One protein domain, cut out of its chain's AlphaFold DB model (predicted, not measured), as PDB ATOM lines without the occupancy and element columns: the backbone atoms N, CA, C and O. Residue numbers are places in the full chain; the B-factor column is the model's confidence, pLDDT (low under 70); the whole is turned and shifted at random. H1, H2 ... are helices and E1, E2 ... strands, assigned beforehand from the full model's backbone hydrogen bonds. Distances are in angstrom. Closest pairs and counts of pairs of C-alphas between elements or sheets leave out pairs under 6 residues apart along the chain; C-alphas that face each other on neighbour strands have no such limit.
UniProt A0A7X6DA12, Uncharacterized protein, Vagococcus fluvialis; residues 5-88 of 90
ATOM      1  N   PHE A   5     -37.377 -29.268  11.304       85.69
ATOM      2  CA  PHE A   5     -36.647 -28.777  10.145       85.69
ATOM      3  C   PHE A   5     -35.204 -28.515  10.518       85.69
ATOM      4  O   PHE A   5     -34.948 -27.799  11.475       85.69
ATOM      5  N   ASN A   6     -34.264 -29.075   9.771       85.69
ATOM      6  CA  ASN A   6     -32.869 -28.705   9.902       85.69
ATOM      7  C   ASN A   6     -32.572 -27.536   8.973       85.69
ATOM      8  O   ASN A   6     -32.961 -27.565   7.805       85.69
ATOM      9  N   TYR A   7     -31.843 -26.543   9.469       87.06
ATOM     10  CA  TYR A   7     -31.199 -25.608   8.561       87.06
ATOM     11  C   TYR A   7     -30.067 -26.350   7.837       87.06
ATOM     12  O   TYR A   7     -29.275 -27.041   8.469       87.06
ATOM     13  N   VAL A   8     -30.003 -26.234   6.515       87.94
ATOM     14  CA  VAL A   8     -28.961 -26.822   5.650       87.94
ATOM     15  C   VAL A   8     -28.371 -25.788   4.687       87.94
ATOM     16  O   VAL A   8     -27.541 -26.112   3.841       87.94
ATOM     17  N   GLY A   9     -28.810 -24.533   4.807       88.50
ATOM     18  CA  GLY A   9     -28.365 -23.429   3.972       88.50
ATOM     19  C   GLY A   9     -26.964 -22.908   4.315       88.50
ATOM     20  O   GLY A   9     -26.371 -23.266   5.336       88.50
ATOM     21  N   PRO A  10     -26.425 -22.001   3.485       90.31
ATOM     22  CA  PRO A  10     -25.147 -21.354   3.751       90.31
ATOM     23  C   PRO A  10     -25.233 -20.442   4.984       90.31
ATOM     24  O   PRO A  10     -26.213 -19.716   5.172       90.31
ATOM     25  N   ILE A  11     -24.188 -20.457   5.810       88.75
ATOM     26  CA  ILE A  11     -23.986 -19.515   6.918       88.75
ATOM     27  C   ILE A  11     -22.765 -18.675   6.579       88.75
ATOM     28  O   ILE A  11     -21.714 -19.231   6.274       88.75
ATOM     29  N   LEU A  12     -22.910 -17.356   6.649       89.94
ATOM     30  CA  LEU A  12     -21.820 -16.410   6.457       89.94
ATOM     31  C   LEU A  12     -21.440 -15.764   7.785       89.94
ATOM     32  O   LEU A  12     -22.293 -15.429   8.612       89.94
ATOM     33  N   THR A  13     -20.147 -15.552   7.963       87.62
ATOM     34  CA  THR A  13     -19.603 -14.637   8.961       87.62
ATOM     35  C   THR A  13     -19.823 -13.184   8.540       87.62
ATOM     36  O   THR A  13     -20.104 -12.884   7.379       87.62
ATOM     37  N   ASP A  14     -19.656 -12.262   9.486       88.56
ATOM     38  CA  ASP A  14     -19.722 -10.817   9.233       88.56
ATOM     39  C   ASP A  14     -18.771 -10.372   8.112       88.56
ATOM     40  O   ASP A  14     -19.184  -9.673   7.188       88.56
ATOM     41  N   THR A  15     -17.529 -10.866   8.118       89.75
ATOM     42  CA  THR A  15     -16.542 -10.570   7.071       89.75
ATOM     43  C   THR A  15     -16.979 -11.079   5.698       89.75
ATOM     44  O   THR A  15     -16.840 -10.356   4.714       89.75
ATOM     45  N   GLU A  16     -17.510 -12.301   5.610       92.75
ATOM     46  CA  GLU A  16     -17.961 -12.882   4.338       92.75
ATOM     47  C   GLU A  16     -19.185 -12.142   3.788       92.75
ATOM     48  O   GLU A  16     -19.189 -11.742   2.625       92.75
ATOM     49  N   TYR A  17     -20.189 -11.887   4.631       94.38
ATOM     50  CA  TYR A  17     -21.406 -11.167   4.252       94.38
ATOM     51  C   TYR A  17     -21.103  -9.755   3.729       94.38
ATOM     52  O   TYR A  17     -21.571  -9.361   2.655       94.38
ATOM     53  N   HIS A  18     -20.270  -9.000   4.451       93.19
ATOM     54  CA  HIS A  18     -19.866  -7.661   4.027       93.19
ATOM     55  C   HIS A  18     -18.936  -7.697   2.806       93.19
ATOM     56  O   HIS A  18     -19.061  -6.846   1.925       93.19
ATOM     57  N   GLY A  19     -18.065  -8.706   2.698       95.44
ATOM     58  CA  GLY A  19     -17.217  -8.933   1.524       95.44
ATOM     59  C   GLY A  19     -18.008  -9.207   0.240       95.44
ATOM     60  O   GLY A  19     -17.537  -8.881  -0.848       95.44
ATOM     61  N   MET A  20     -19.228  -9.737   0.361       95.06
ATOM     62  CA  MET A  20     -20.163  -9.959  -0.751       95.06
ATOM     63  C   MET A  20     -21.033  -8.738  -1.093       95.06
ATOM     64  O   MET A  20     -21.851  -8.811  -2.007       95.06
ATOM     65  N   GLY A  21     -20.882  -7.614  -0.386       95.94
ATOM     66  CA  GLY A  21     -21.649  -6.396  -0.658       95.94
ATOM     67  C   GLY A  21     -23.039  -6.351  -0.017       95.94
ATOM     68  O   GLY A  21     -23.888  -5.607  -0.498       95.94
ATOM     69  N   ASN A  22     -23.257  -7.070   1.092       93.44
ATOM     70  CA  ASN A  22     -24.522  -7.095   1.846       93.44
ATOM     71  C   ASN A  22     -25.710  -7.692   1.058       93.44
ATOM     72  O   ASN A  22     -26.702  -6.995   0.821       93.44
ATOM     73  N   PRO A  23     -25.623  -8.963   0.630       94.00
ATOM     74  CA  PRO A  23     -26.674  -9.610  -0.155       94.00
ATOM     75  C   PRO A  23     -28.022  -9.655   0.606       94.00
ATOM     76  O   PRO A  23     -28.066 -10.148   1.736       94.00
ATOM     77  N   PRO A  24     -29.134  -9.162   0.022       93.00
ATOM     78  CA  PRO A  24     -30.415  -8.995   0.718       93.00
ATOM     79  C   PRO A  24     -31.124 -10.309   1.078       93.00
ATOM     80  O   PRO A  24     -32.031 -10.311   1.908       93.00
ATOM     81  N   GLU A  25     -30.746 -11.429   0.464       93.69
ATOM     82  CA  GLU A  25     -31.308 -12.755   0.735       93.69
ATOM     83  C   GLU A  25     -30.796 -13.395   2.038       93.69
ATOM     84  O   GLU A  25     -31.262 -14.471   2.431       93.69
ATOM     85  N   TYR A  26     -29.851 -12.738   2.714       94.25
ATOM     86  CA  TYR A  26     -29.310 -13.165   3.995       94.25
ATOM     87  C   TYR A  26     -29.881 -12.337   5.144       94.25
ATOM     88  O   TYR A  26     -29.918 -11.108   5.106       94.25
ATOM     89  N   LEU A  27     -30.272 -13.020   6.215       91.38
ATOM     90  CA  LEU A  27     -30.754 -12.406   7.440       91.38
ATOM     91  C   LEU A  27     -29.712 -12.565   8.541       91.38
ATOM     92  O   LEU A  27     -29.210 -13.664   8.786       91.38
ATOM     93  N   GLN A  28     -29.403 -11.464   9.226       89.94
ATOM     94  CA  GLN A  28     -28.563 -11.508  10.414       89.94
ATOM     95  C   GLN A  28     -29.285 -12.297  11.508       89.94
ATOM     96  O   GLN A  28     -30.318 -11.864  12.026       89.94
ATOM     97  N   VAL A  29     -28.712 -13.424  11.908       83.81
ATOM     98  CA  VAL A  29     -29.219 -14.200  13.030       83.81
ATOM     99  C   VAL A  29     -28.454 -13.799  14.280       83.81
ATOM    100  O   VAL A  29     -27.238 -13.978  14.394       83.81
ATOM    101  N   LYS A  30     -29.183 -13.237  15.242       69.62
ATOM    102  CA  LYS A  30     -28.632 -12.931  16.554       69.62
ATOM    103  C   LYS A  30     -28.651 -14.199  17.399       69.62
ATOM    104  O   LYS A  30     -29.693 -14.611  17.900       69.62
ATOM    105  N   LEU A  31     -27.485 -14.806  17.542       68.81
ATOM    106  CA  LEU A  31     -27.241 -15.770  18.607       68.81
ATOM    107  C   LEU A  31     -27.098 -15.013  19.933       68.81
ATOM    108  O   LEU A  31     -27.007 -13.788  19.900       68.81
ATOM    109  N   ASP A  32     -27.164 -15.715  21.070       67.38
ATOM    110  CA  ASP A  32     -27.102 -15.180  22.449       67.38
ATOM    111  C   ASP A  32     -26.385 -13.812  22.566       67.38
ATOM    112  O   ASP A  32     -25.341 -13.587  21.961       67.38
ATOM    113  N   ASN A  33     -26.904 -12.881  23.371       57.06
ATOM    114  CA  ASN A  33     -26.362 -11.520  23.497       57.06
ATOM    115  C   ASN A  33     -24.849 -11.447  23.806       57.06
ATOM    116  O   ASN A  33     -24.250 -10.395  23.596       57.06
ATOM    117  N   ASN A  34     -24.238 -12.536  24.278       65.44
ATOM    118  CA  ASN A  34     -22.805 -12.644  24.550       65.44
ATOM    119  C   ASN A  34     -21.951 -13.139  23.363       65.44
ATOM    120  O   ASN A  34     -20.755 -13.378  23.544       65.44
ATOM    121  N   VAL A  35     -22.520 -13.345  22.170       67.06
ATOM    122  CA  VAL A  35     -21.744 -13.754  20.989       67.06
ATOM    123  C   VAL A  35     -20.972 -12.547  20.436       67.06
ATOM    124  O   VAL A  35     -21.588 -11.538  20.089       67.06
ATOM    125  N   PRO A  36     -19.633 -12.627  20.305       70.88
ATOM    126  CA  PRO A  36     -18.813 -11.497  19.863       70.88
ATOM    127  C   PRO A  36     -18.855 -11.250  18.346       70.88
ATOM    128  O   PRO A  36     -18.177 -10.353  17.854       70.88
ATOM    129  N   PHE A  37     -19.624 -12.033  17.591       73.25
ATOM    130  CA  PHE A  37     -19.730 -11.923  16.139       73.25
ATOM    131  C   PHE A  37     -21.158 -12.192  15.661       73.25
ATOM    132  O   PHE A  37     -21.975 -12.804  16.351       73.25
ATOM    133  N   ARG A  38     -21.452 -11.717  14.452       84.81
ATOM    134  CA  ARG A  38     -22.732 -11.910  13.772       84.81
ATOM    135  C   ARG A  38     -22.612 -13.064  12.786       84.81
ATOM    136  O   ARG A  38     -21.564 -13.233  12.159       84.81
ATOM    137  N   ILE A  39     -23.688 -13.828  12.651       87.31
ATOM    138  CA  ILE A  39     -23.851 -14.792  11.565       87.31
ATOM    139  C   ILE A  39     -25.022 -14.367  10.687       87.31
ATOM    140  O   ILE A  39     -25.982 -13.758  11.168       87.31
ATOM    141  N   TYR A  40     -24.933 -14.691   9.407       91.06
ATOM    142  CA  TYR A  40     -25.937 -14.363   8.409       91.06
ATOM    143  C   TYR A  40     -26.365 -15.646   7.711       91.06
ATOM    144  O   TYR A  40     -25.529 -16.421   7.247       91.06
ATOM    145  N   CYS A  41     -27.669 -15.881   7.649       90.75
ATOM    146  CA  CYS A  41     -28.239 -17.105   7.101       90.75
ATOM    147  C   CYS A  41     -29.125 -16.765   5.916       90.75
ATOM    148  O   CYS A  41     -29.886 -15.799   5.965       90.75
ATOM    149  N   LYS A  42     -29.032 -17.558   4.853       92.69
ATOM    150  CA  LYS A  42     -29.923 -17.427   3.709       92.69
ATOM    151  C   LYS A  42     -31.302 -17.955   4.092       92.69
ATOM    152  O   LYS A  42     -31.416 -19.034   4.662       92.69
ATOM    153  N   MET A  43     -32.351 -17.191   3.806       86.69
ATOM    154  CA  MET A  43     -33.695 -17.461   4.340       86.69
ATOM    155  C   MET A  43     -34.689 -17.966   3.288       86.69
ATOM    156  O   MET A  43     -35.862 -17.603   3.331       86.69
ATOM    157  N   ASP A  44     -34.243 -18.791   2.343       90.69
ATOM    158  CA  ASP A  44     -35.140 -19.435   1.375       90.69
ATOM    159  C   ASP A  44     -35.577 -20.838   1.835       90.69
ATOM    160  O   ASP A  44     -34.952 -21.447   2.705       90.69
ATOM    161  N   ASP A  45     -36.660 -21.360   1.254       89.38
ATOM    162  CA  ASP A  45     -37.211 -22.674   1.620       89.38
ATOM    163  C   ASP A  45     -36.243 -23.832   1.332       89.38
ATOM    164  O   ASP A  45     -36.307 -24.861   1.997       89.38
ATOM    165  N   SER A  46     -35.309 -23.663   0.387       92.00
ATOM    166  CA  SER A  46     -34.305 -24.687   0.069       92.00
ATOM    167  C   SER A  46     -33.228 -24.828   1.146       92.00
ATOM    168  O   SER A  46     -32.525 -25.835   1.194       92.00
ATOM    169  N   CYS A  47     -33.120 -23.848   2.047       91.00
ATOM    170  CA  CYS A  47     -32.219 -23.888   3.192       91.00
ATOM    171  C   CYS A  47     -32.771 -24.714   4.364       91.00
ATOM    172  O   CYS A  47     -32.126 -24.760   5.413       91.00
ATOM    173  N   TRP A  48     -33.937 -25.350   4.210       89.19
ATOM    174  CA  TRP A  48     -34.608 -26.119   5.255       89.19
ATOM    175  C   TRP A  48     -34.962 -27.524   4.778       89.19
ATOM    176  O   TRP A  48     -35.617 -27.703   3.756       89.19
ATOM    177  N   GLU A  49     -34.586 -28.527   5.564       89.50
ATOM    178  CA  GLU A  49     -34.896 -29.929   5.290       89.50
ATOM    179  C   GLU A  49     -35.786 -30.498   6.398       89.50
ATOM    180  O   GLU A  49     -35.464 -30.368   7.579       89.50
ATOM    181  N   GLU A  50     -36.910 -31.129   6.039       89.44
ATOM    182  CA  GLU A  50     -37.749 -31.840   7.010       89.44
ATOM    183  C   GLU A  50     -36.999 -33.077   7.527       89.44
ATOM    184  O   GLU A  50     -36.562 -33.922   6.748       89.44
ATOM    185  N   VAL A  51     -36.873 -33.208   8.849       87.31
ATOM    186  CA  VAL A  51     -36.181 -34.333   9.489       87.31
ATOM    187  C   VAL A  51     -37.116 -35.127  10.392       87.31
ATOM    188  O   VAL A  51     -38.008 -34.591  11.055       87.31
ATOM    189  N   SER A  52     -36.890 -36.442  10.448       88.12
ATOM    190  CA  SER A  52     -37.598 -37.312  11.384       88.12
ATOM    191  C   SER A  52     -37.165 -37.032  12.826       88.12
ATOM    192  O   SER A  52     -36.108 -36.454  13.094       88.12
ATOM    193  N   LYS A  53     -37.977 -37.484  13.788       85.44
ATOM    194  CA  LYS A  53     -37.644 -37.380  15.214       85.44
ATOM    195  C   LYS A  53     -36.342 -38.111  15.557       85.44
ATOM    196  O   LYS A  53     -35.542 -37.584  16.322       85.44
ATOM    197  N   ASP A  54     -36.128 -39.290  14.984       87.75
ATOM    198  CA  ASP A  54     -34.932 -40.091  15.251       87.75
ATOM    199  C   ASP A  54     -33.700 -39.432  14.637       87.75
ATOM    200  O   ASP A  54     -32.684 -39.271  15.311       87.75
ATOM    201  N   LYS A  55     -33.825 -38.906  13.409       84.31
ATOM    202  CA  LYS A  55     -32.729 -38.178  12.769       84.31
ATOM    203  C   LYS A  55     -32.358 -36.911  13.534       84.31
ATOM    204  O   LYS A  55     -31.184 -36.573  13.653       84.31
ATOM    205  N   ARG A  56     -33.357 -36.236  14.107       84.62
ATOM    206  CA  ARG A  56     -33.143 -35.113  15.020       84.62
ATOM    207  C   ARG A  56     -32.325 -35.532  16.247       84.62
ATOM    208  O   ARG A  56     -31.450 -34.775  16.652       84.62
ATOM    209  N   LEU A  57     -32.607 -36.687  16.853       86.56
ATOM    210  CA  LEU A  57     -31.871 -37.165  18.029       86.56
ATOM    211  C   LEU A  57     -30.412 -37.491  17.693       86.56
ATOM    212  O   LEU A  57     -29.526 -37.031  18.410       86.56
ATOM    213  N   GLU A  58     -30.165 -38.182  16.577       87.44
ATOM    214  CA  GLU A  58     -28.806 -38.453  16.081       87.44
ATOM    215  C   GLU A  58     -28.011 -37.157  15.868       87.44
ATOM    216  O   GLU A  58     -26.871 -37.036  16.312       87.44
ATOM    217  N   LEU A  59     -28.628 -36.159  15.225       82.06
ATOM    218  CA  LEU A  59     -27.980 -34.872  14.974       82.06
ATOM    219  C   LEU A  59     -27.679 -34.125  16.275       82.06
ATOM    220  O   LEU A  59     -26.610 -33.536  16.386       82.06
ATOM    221  N   ILE A  60     -28.576 -34.160  17.267       85.50
ATOM    222  CA  ILE A  60     -28.340 -33.555  18.590       85.50
ATOM    223  C   ILE A  60     -27.143 -34.212  19.293       85.50
ATOM    224  O   ILE A  60     -26.357 -33.522  19.948       85.50
ATOM    225  N   GLU A  61     -26.991 -35.529  19.163       88.25
ATOM    226  CA  GLU A  61     -25.876 -36.267  19.752       88.25
ATOM    227  C   GLU A  61     -24.546 -35.930  19.065       88.25
ATOM    228  O   GLU A  61     -23.626 -35.448  19.732       88.25
ATOM    229  N   GLU A  62     -24.470 -36.067  17.734       85.75
ATOM    230  CA  GLU A  62     -23.281 -35.716  16.937       85.75
ATOM    231  C   GLU A  62     -22.853 -34.266  17.206       85.75
ATOM    232  O   GLU A  62     -21.677 -33.940  17.398       85.75
ATOM    233  N   TYR A  63     -23.840 -33.380  17.262       82.44
ATOM    234  CA  TYR A  63     -23.659 -31.986  17.589       82.44
ATOM    235  C   TYR A  63     -23.027 -31.776  18.965       82.44
ATOM    236  O   TYR A  63     -22.070 -31.012  19.101       82.44
ATOM    237  N   SER A  64     -23.565 -32.437  19.991       83.81
ATOM    238  CA  SER A  64     -23.072 -32.329  21.363       83.81
ATOM    239  C   SER A  64     -21.598 -32.729  21.434       83.81
ATOM    240  O   SER A  64     -20.790 -32.048  22.073       83.81
ATOM    241  N   GLU A  65     -21.200 -33.765  20.694       86.56
ATOM    242  CA  GLU A  65     -19.797 -34.158  20.574       86.56
ATOM    243  C   GLU A  65     -18.928 -33.093  19.896       86.56
ATOM    244  O   GLU A  65     -17.842 -32.778  20.393       86.56
ATOM    245  N   LYS A  66     -19.388 -32.506  18.782       85.44
ATOM    246  CA  LYS A  66     -18.658 -31.425  18.096       85.44
ATOM    247  C   LYS A  66     -18.538 -30.185  18.979       85.44
ATOM    248  O   LYS A  66     -17.448 -29.628  19.101       85.44
ATOM    249  N   LYS A  67     -19.615 -29.808  19.671       83.12
ATOM    250  CA  LYS A  67     -19.649 -28.708  20.641       83.12
ATOM    251  C   LYS A  67     -18.667 -28.928  21.790       83.12
ATOM    252  O   LYS A  67     -18.008 -27.983  22.200       83.12
ATOM    253  N   ARG A  68     -18.516 -30.160  22.288       84.75
ATOM    254  CA  ARG A  68     -17.517 -30.499  23.323       84.75
ATOM    255  C   ARG A  68     -16.074 -30.321  22.849       84.75
ATOM    256  O   ARG A  68     -15.209 -30.036  23.673       84.75
ATOM    257  N   LYS A  69     -15.806 -30.518  21.554       89.56
ATOM    258  CA  LYS A  69     -14.469 -30.368  20.954       89.56
ATOM    259  C   LYS A  69     -14.134 -28.915  20.602       89.56
ATOM    260  O   LYS A  69     -12.956 -28.582  20.509       89.56
ATOM    261  N   LEU A  70     -15.139 -28.061  20.397       83.94
ATOM    262  CA  LEU A  70     -14.958 -26.661  20.009       83.94
ATOM    263  C   LEU A  70     -15.001 -25.727  21.232       83.94
ATOM    264  O   LEU A  70     -15.918 -25.824  22.047       83.94
ATOM    265  N   PRO A  71     -14.050 -24.789  21.377       83.75
ATOM    266  CA  PRO A  71     -14.114 -23.799  22.443       83.75
ATOM    267  C   PRO A  71     -15.228 -22.779  22.171       83.75
ATOM    268  O   PRO A  71     -15.539 -22.477  21.023       83.75
ATOM    269  N   LYS A  72     -15.780 -22.176  23.233       80.81
ATOM    270  CA  LYS A  72     -16.799 -21.112  23.117       80.81
ATOM    271  C   LYS A  72     -16.327 -19.893  22.320       80.81
ATOM    272  O   LYS A  72     -17.156 -19.123  21.876       80.81
ATOM    273  N   SER A  73     -15.022 -19.687  22.169       80.25
ATOM    274  CA  SER A  73     -14.456 -18.607  21.355       80.25
ATOM    275  C   SER A  73     -14.437 -18.916  19.855       80.25
ATOM    276  O   SER A  73     -14.169 -18.023  19.057       80.25
ATOM    277  N   ASP A  74     -14.687 -20.164  19.456       83.44
ATOM    278  CA  ASP A  74     -14.695 -20.578  18.057       83.44
ATOM    279  C   ASP A  74     -16.032 -20.228  17.411       83.44
ATOM    280  O   ASP A  74     -17.087 -20.615  17.910       83.44
ATOM    281  N   TYR A  75     -16.016 -19.543  16.269       77.81
ATOM    282  CA  TYR A  75     -17.265 -19.122  15.644       77.81
ATOM    283  C   TYR A  75     -18.163 -20.298  15.228       77.81
ATOM    284  O   TYR A  75     -19.397 -20.197  15.208       77.81
ATOM    285  N   ARG A  76     -17.542 -21.450  14.944       82.44
ATOM    286  CA  ARG A  76     -18.239 -22.684  14.592       82.44
ATOM    287  C   ARG A  76     -19.145 -23.124  15.731       82.44
ATOM    288  O   ARG A  76     -20.255 -23.547  15.444       82.44
ATOM    289  N   TYR A  77     -18.731 -22.947  16.991       82.56
ATOM    290  CA  TYR A  77     -19.532 -23.258  18.186       82.56
ATOM    291  C   TYR A  77     -20.922 -22.613  18.141       82.56
ATOM    292  O   TYR A  77     -21.921 -23.246  18.466       82.56
ATOM    293  N   TYR A  78     -20.999 -21.359  17.703       79.94
ATOM    294  CA  TYR A  78     -22.257 -20.623  17.682       79.94
ATOM    295  C   TYR A  78     -23.082 -20.920  16.426       79.94
ATOM    296  O   TYR A  78     -24.299 -21.036  16.513       79.94
ATOM    297  N   SER A  79     -22.433 -21.129  15.273       80.50
ATOM    298  CA  SER A  79     -23.116 -21.642  14.067       80.50
ATOM    299  C   SER A  79     -23.828 -22.952  14.380       80.50
ATOM    300  O   SER A  79     -24.963 -23.192  13.988       80.50
ATOM    301  N   TYR A  80     -23.160 -23.772  15.173       79.44
ATOM    302  CA  TYR A  80     -23.706 -24.963  15.758       79.44
ATOM    303  C   TYR A  80     -24.955 -24.647  16.637       79.44
ATOM    304  O   TYR A  80     -26.021 -25.232  16.417       79.44
ATOM    305  N   ASP A  81     -24.892 -23.705  17.583       78.19
ATOM    306  CA  ASP A  81     -26.034 -23.437  18.481       78.19
ATOM    307  C   ASP A  81     -27.257 -22.902  17.714       78.19
ATOM    308  O   ASP A  81     -28.406 -23.178  18.084       78.19
ATOM    309  N   PHE A  82     -27.014 -22.216  16.594       79.88
ATOM    310  CA  PHE A  82     -28.051 -21.882  15.628       79.88
ATOM    311  C   PHE A  82     -28.729 -23.124  15.041       79.88
ATOM    312  O   PHE A  82     -29.952 -23.211  15.116       79.88
ATOM    313  N   TYR A  83     -27.968 -24.089  14.504       80.31
ATOM    314  CA  TYR A  83     -28.525 -25.326  13.934       80.31
ATOM    315  C   TYR A  83     -29.430 -26.062  14.934       80.31
ATOM    316  O   TYR A  83     -30.520 -26.500  14.586       80.31
ATOM    317  N   LEU A  84     -29.043 -26.149  16.211       75.94
ATOM    318  CA  LEU A  84     -29.914 -26.755  17.226       75.94
ATOM    319  C   LEU A  84     -31.206 -25.972  17.466       75.94
ATOM    320  O   LEU A  84     -32.268 -26.567  17.656       75.94
ATOM    321  N   SER A  85     -31.109 -24.646  17.493       76.56
ATOM    322  CA  SER A  85     -32.265 -23.772  17.690       76.56
ATOM    323  C   SER A  85     -33.214 -23.830  16.492       76.56
ATOM    324  O   SER A  85     -34.432 -23.759  16.657       76.56
ATOM    325  N   SER A  86     -32.660 -24.005  15.291       76.56
ATOM    326  CA  SER A  86     -33.400 -24.081  14.036       76.56
ATOM    327  C   SER A  86     -34.156 -25.409  13.880       76.56
ATOM    328  O   SER A  86     -35.248 -25.413  13.320       76.56
ATOM    329  N   LEU A  87     -33.673 -26.483  14.522       73.81
ATOM    330  CA  LEU A  87     -34.349 -27.783  14.666       73.81
ATOM    331  C   LEU A  87     -35.645 -27.751  15.503       73.81
ATOM    332  O   LEU A  87     -36.213 -28.808  15.793       73.81
ATOM    333  N   GLY A  88     -36.134 -26.585  15.934       67.25
ATOM    334  CA  GLY A  88     -37.412 -26.424  16.636       67.25
ATOM    335  C   GLY A  88     -38.618 -27.006  15.878       67.25
ATOM    336  O   GLY A  88     -38.567 -27.249  14.675       67.25
TER     337      GLY A  88
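What this domain is: This is residues 5 to 88 of the 90 residues of an uncharacterized protein of Vagococcus fluvialis (UniProt A0A7X6DA12). Helix H3 sits in the middle, between a small three-stranded sheet on one side and the long helix H2, which folds back along it, on the other. The short helix H1 stands on the far face of that sheet, and a little two-stranded pair, E1 and E5, lies by the last turns of H3. The printed part has 84 residues with three named helices and five named strands, in the order E1 E2 H1 E3 E4 E5 H2 H3. The larger sheet has the order E2, E4, E3 and the smaller E1, E5, both antiparallel; the class is mixed, helices and strands. The whole is compact, with a radius of gyration of the C-alphas of 13.3 A and spans of 39 by 31 by 18 A.

How they stand to each other: In the larger sheet, E4, residues 39 to 42, is the inner strand between E2, residues 11 to 13, and E3, residues 26 to 29. E2 and E4 are antiparallel at 145 degrees, with N 12 and O 40 2.8 A apart, within hydrogen-bond range. E3 and E4 form a hairpin at 139 degrees, with N 27 and O 41 at 2.8 A. H1, residues 14 to 19, is on this sheet at a height of 7.5 A and stands up from it at 59 degrees. E2, H1 and E3 make a split strand-helix-strand unit, two strands running the same way with E4 between them, and its crossover is right-handed. H3, residues 75 to 86, is on the opposite face at a height of 9.9 A, slantwise to the strands, at 44 degrees to E4 on the local plane. H2, residues 53 to 69, touches H3 with residues 60 to 67 alone, the closest C-alphas being those of Lys 67 and Tyr 77, 6.0 A apart. The two form a helical hairpin, at a shallow tilt of 19 degrees, opposite ways. E1, residues 5 to 7, is antiparallel to E5, residues 48 to 51, at 137 degrees, with N 6 and O 49 at 2.8 A. The closest C-alphas of E1 and H3, those of Tyr 7 and Tyr 83, are 6.0 A apart. H1 and H3 are apart. In H1, H2 and H3 every O i to N i+4 pair is within hydrogen-bond range.

Where its parts are: E4 begins at C-alpha 39 at (-23.851, -14.792, 11.565) and is 10.3 A long; E3 is 9.1 A and E5 9.4 A. H2 is 24.9 A long, from C-alpha 53 at (-37.644, -37.380, 15.214). H3 is 17.0 A long and ends at C-alpha 86 at (-33.400, -24.081, 14.036). H1 is 8.3 A, E2 6.9 A and E1 6.5 A.

The domain as a whole: The C-alphas farthest apart, those of Gly 21 and Asp 54, are 39.6 A apart. The printed part has no cut and no long link. Mean pLDDT of the printed part is 84.6; residues 30 to 35 and residue 88 are under 70.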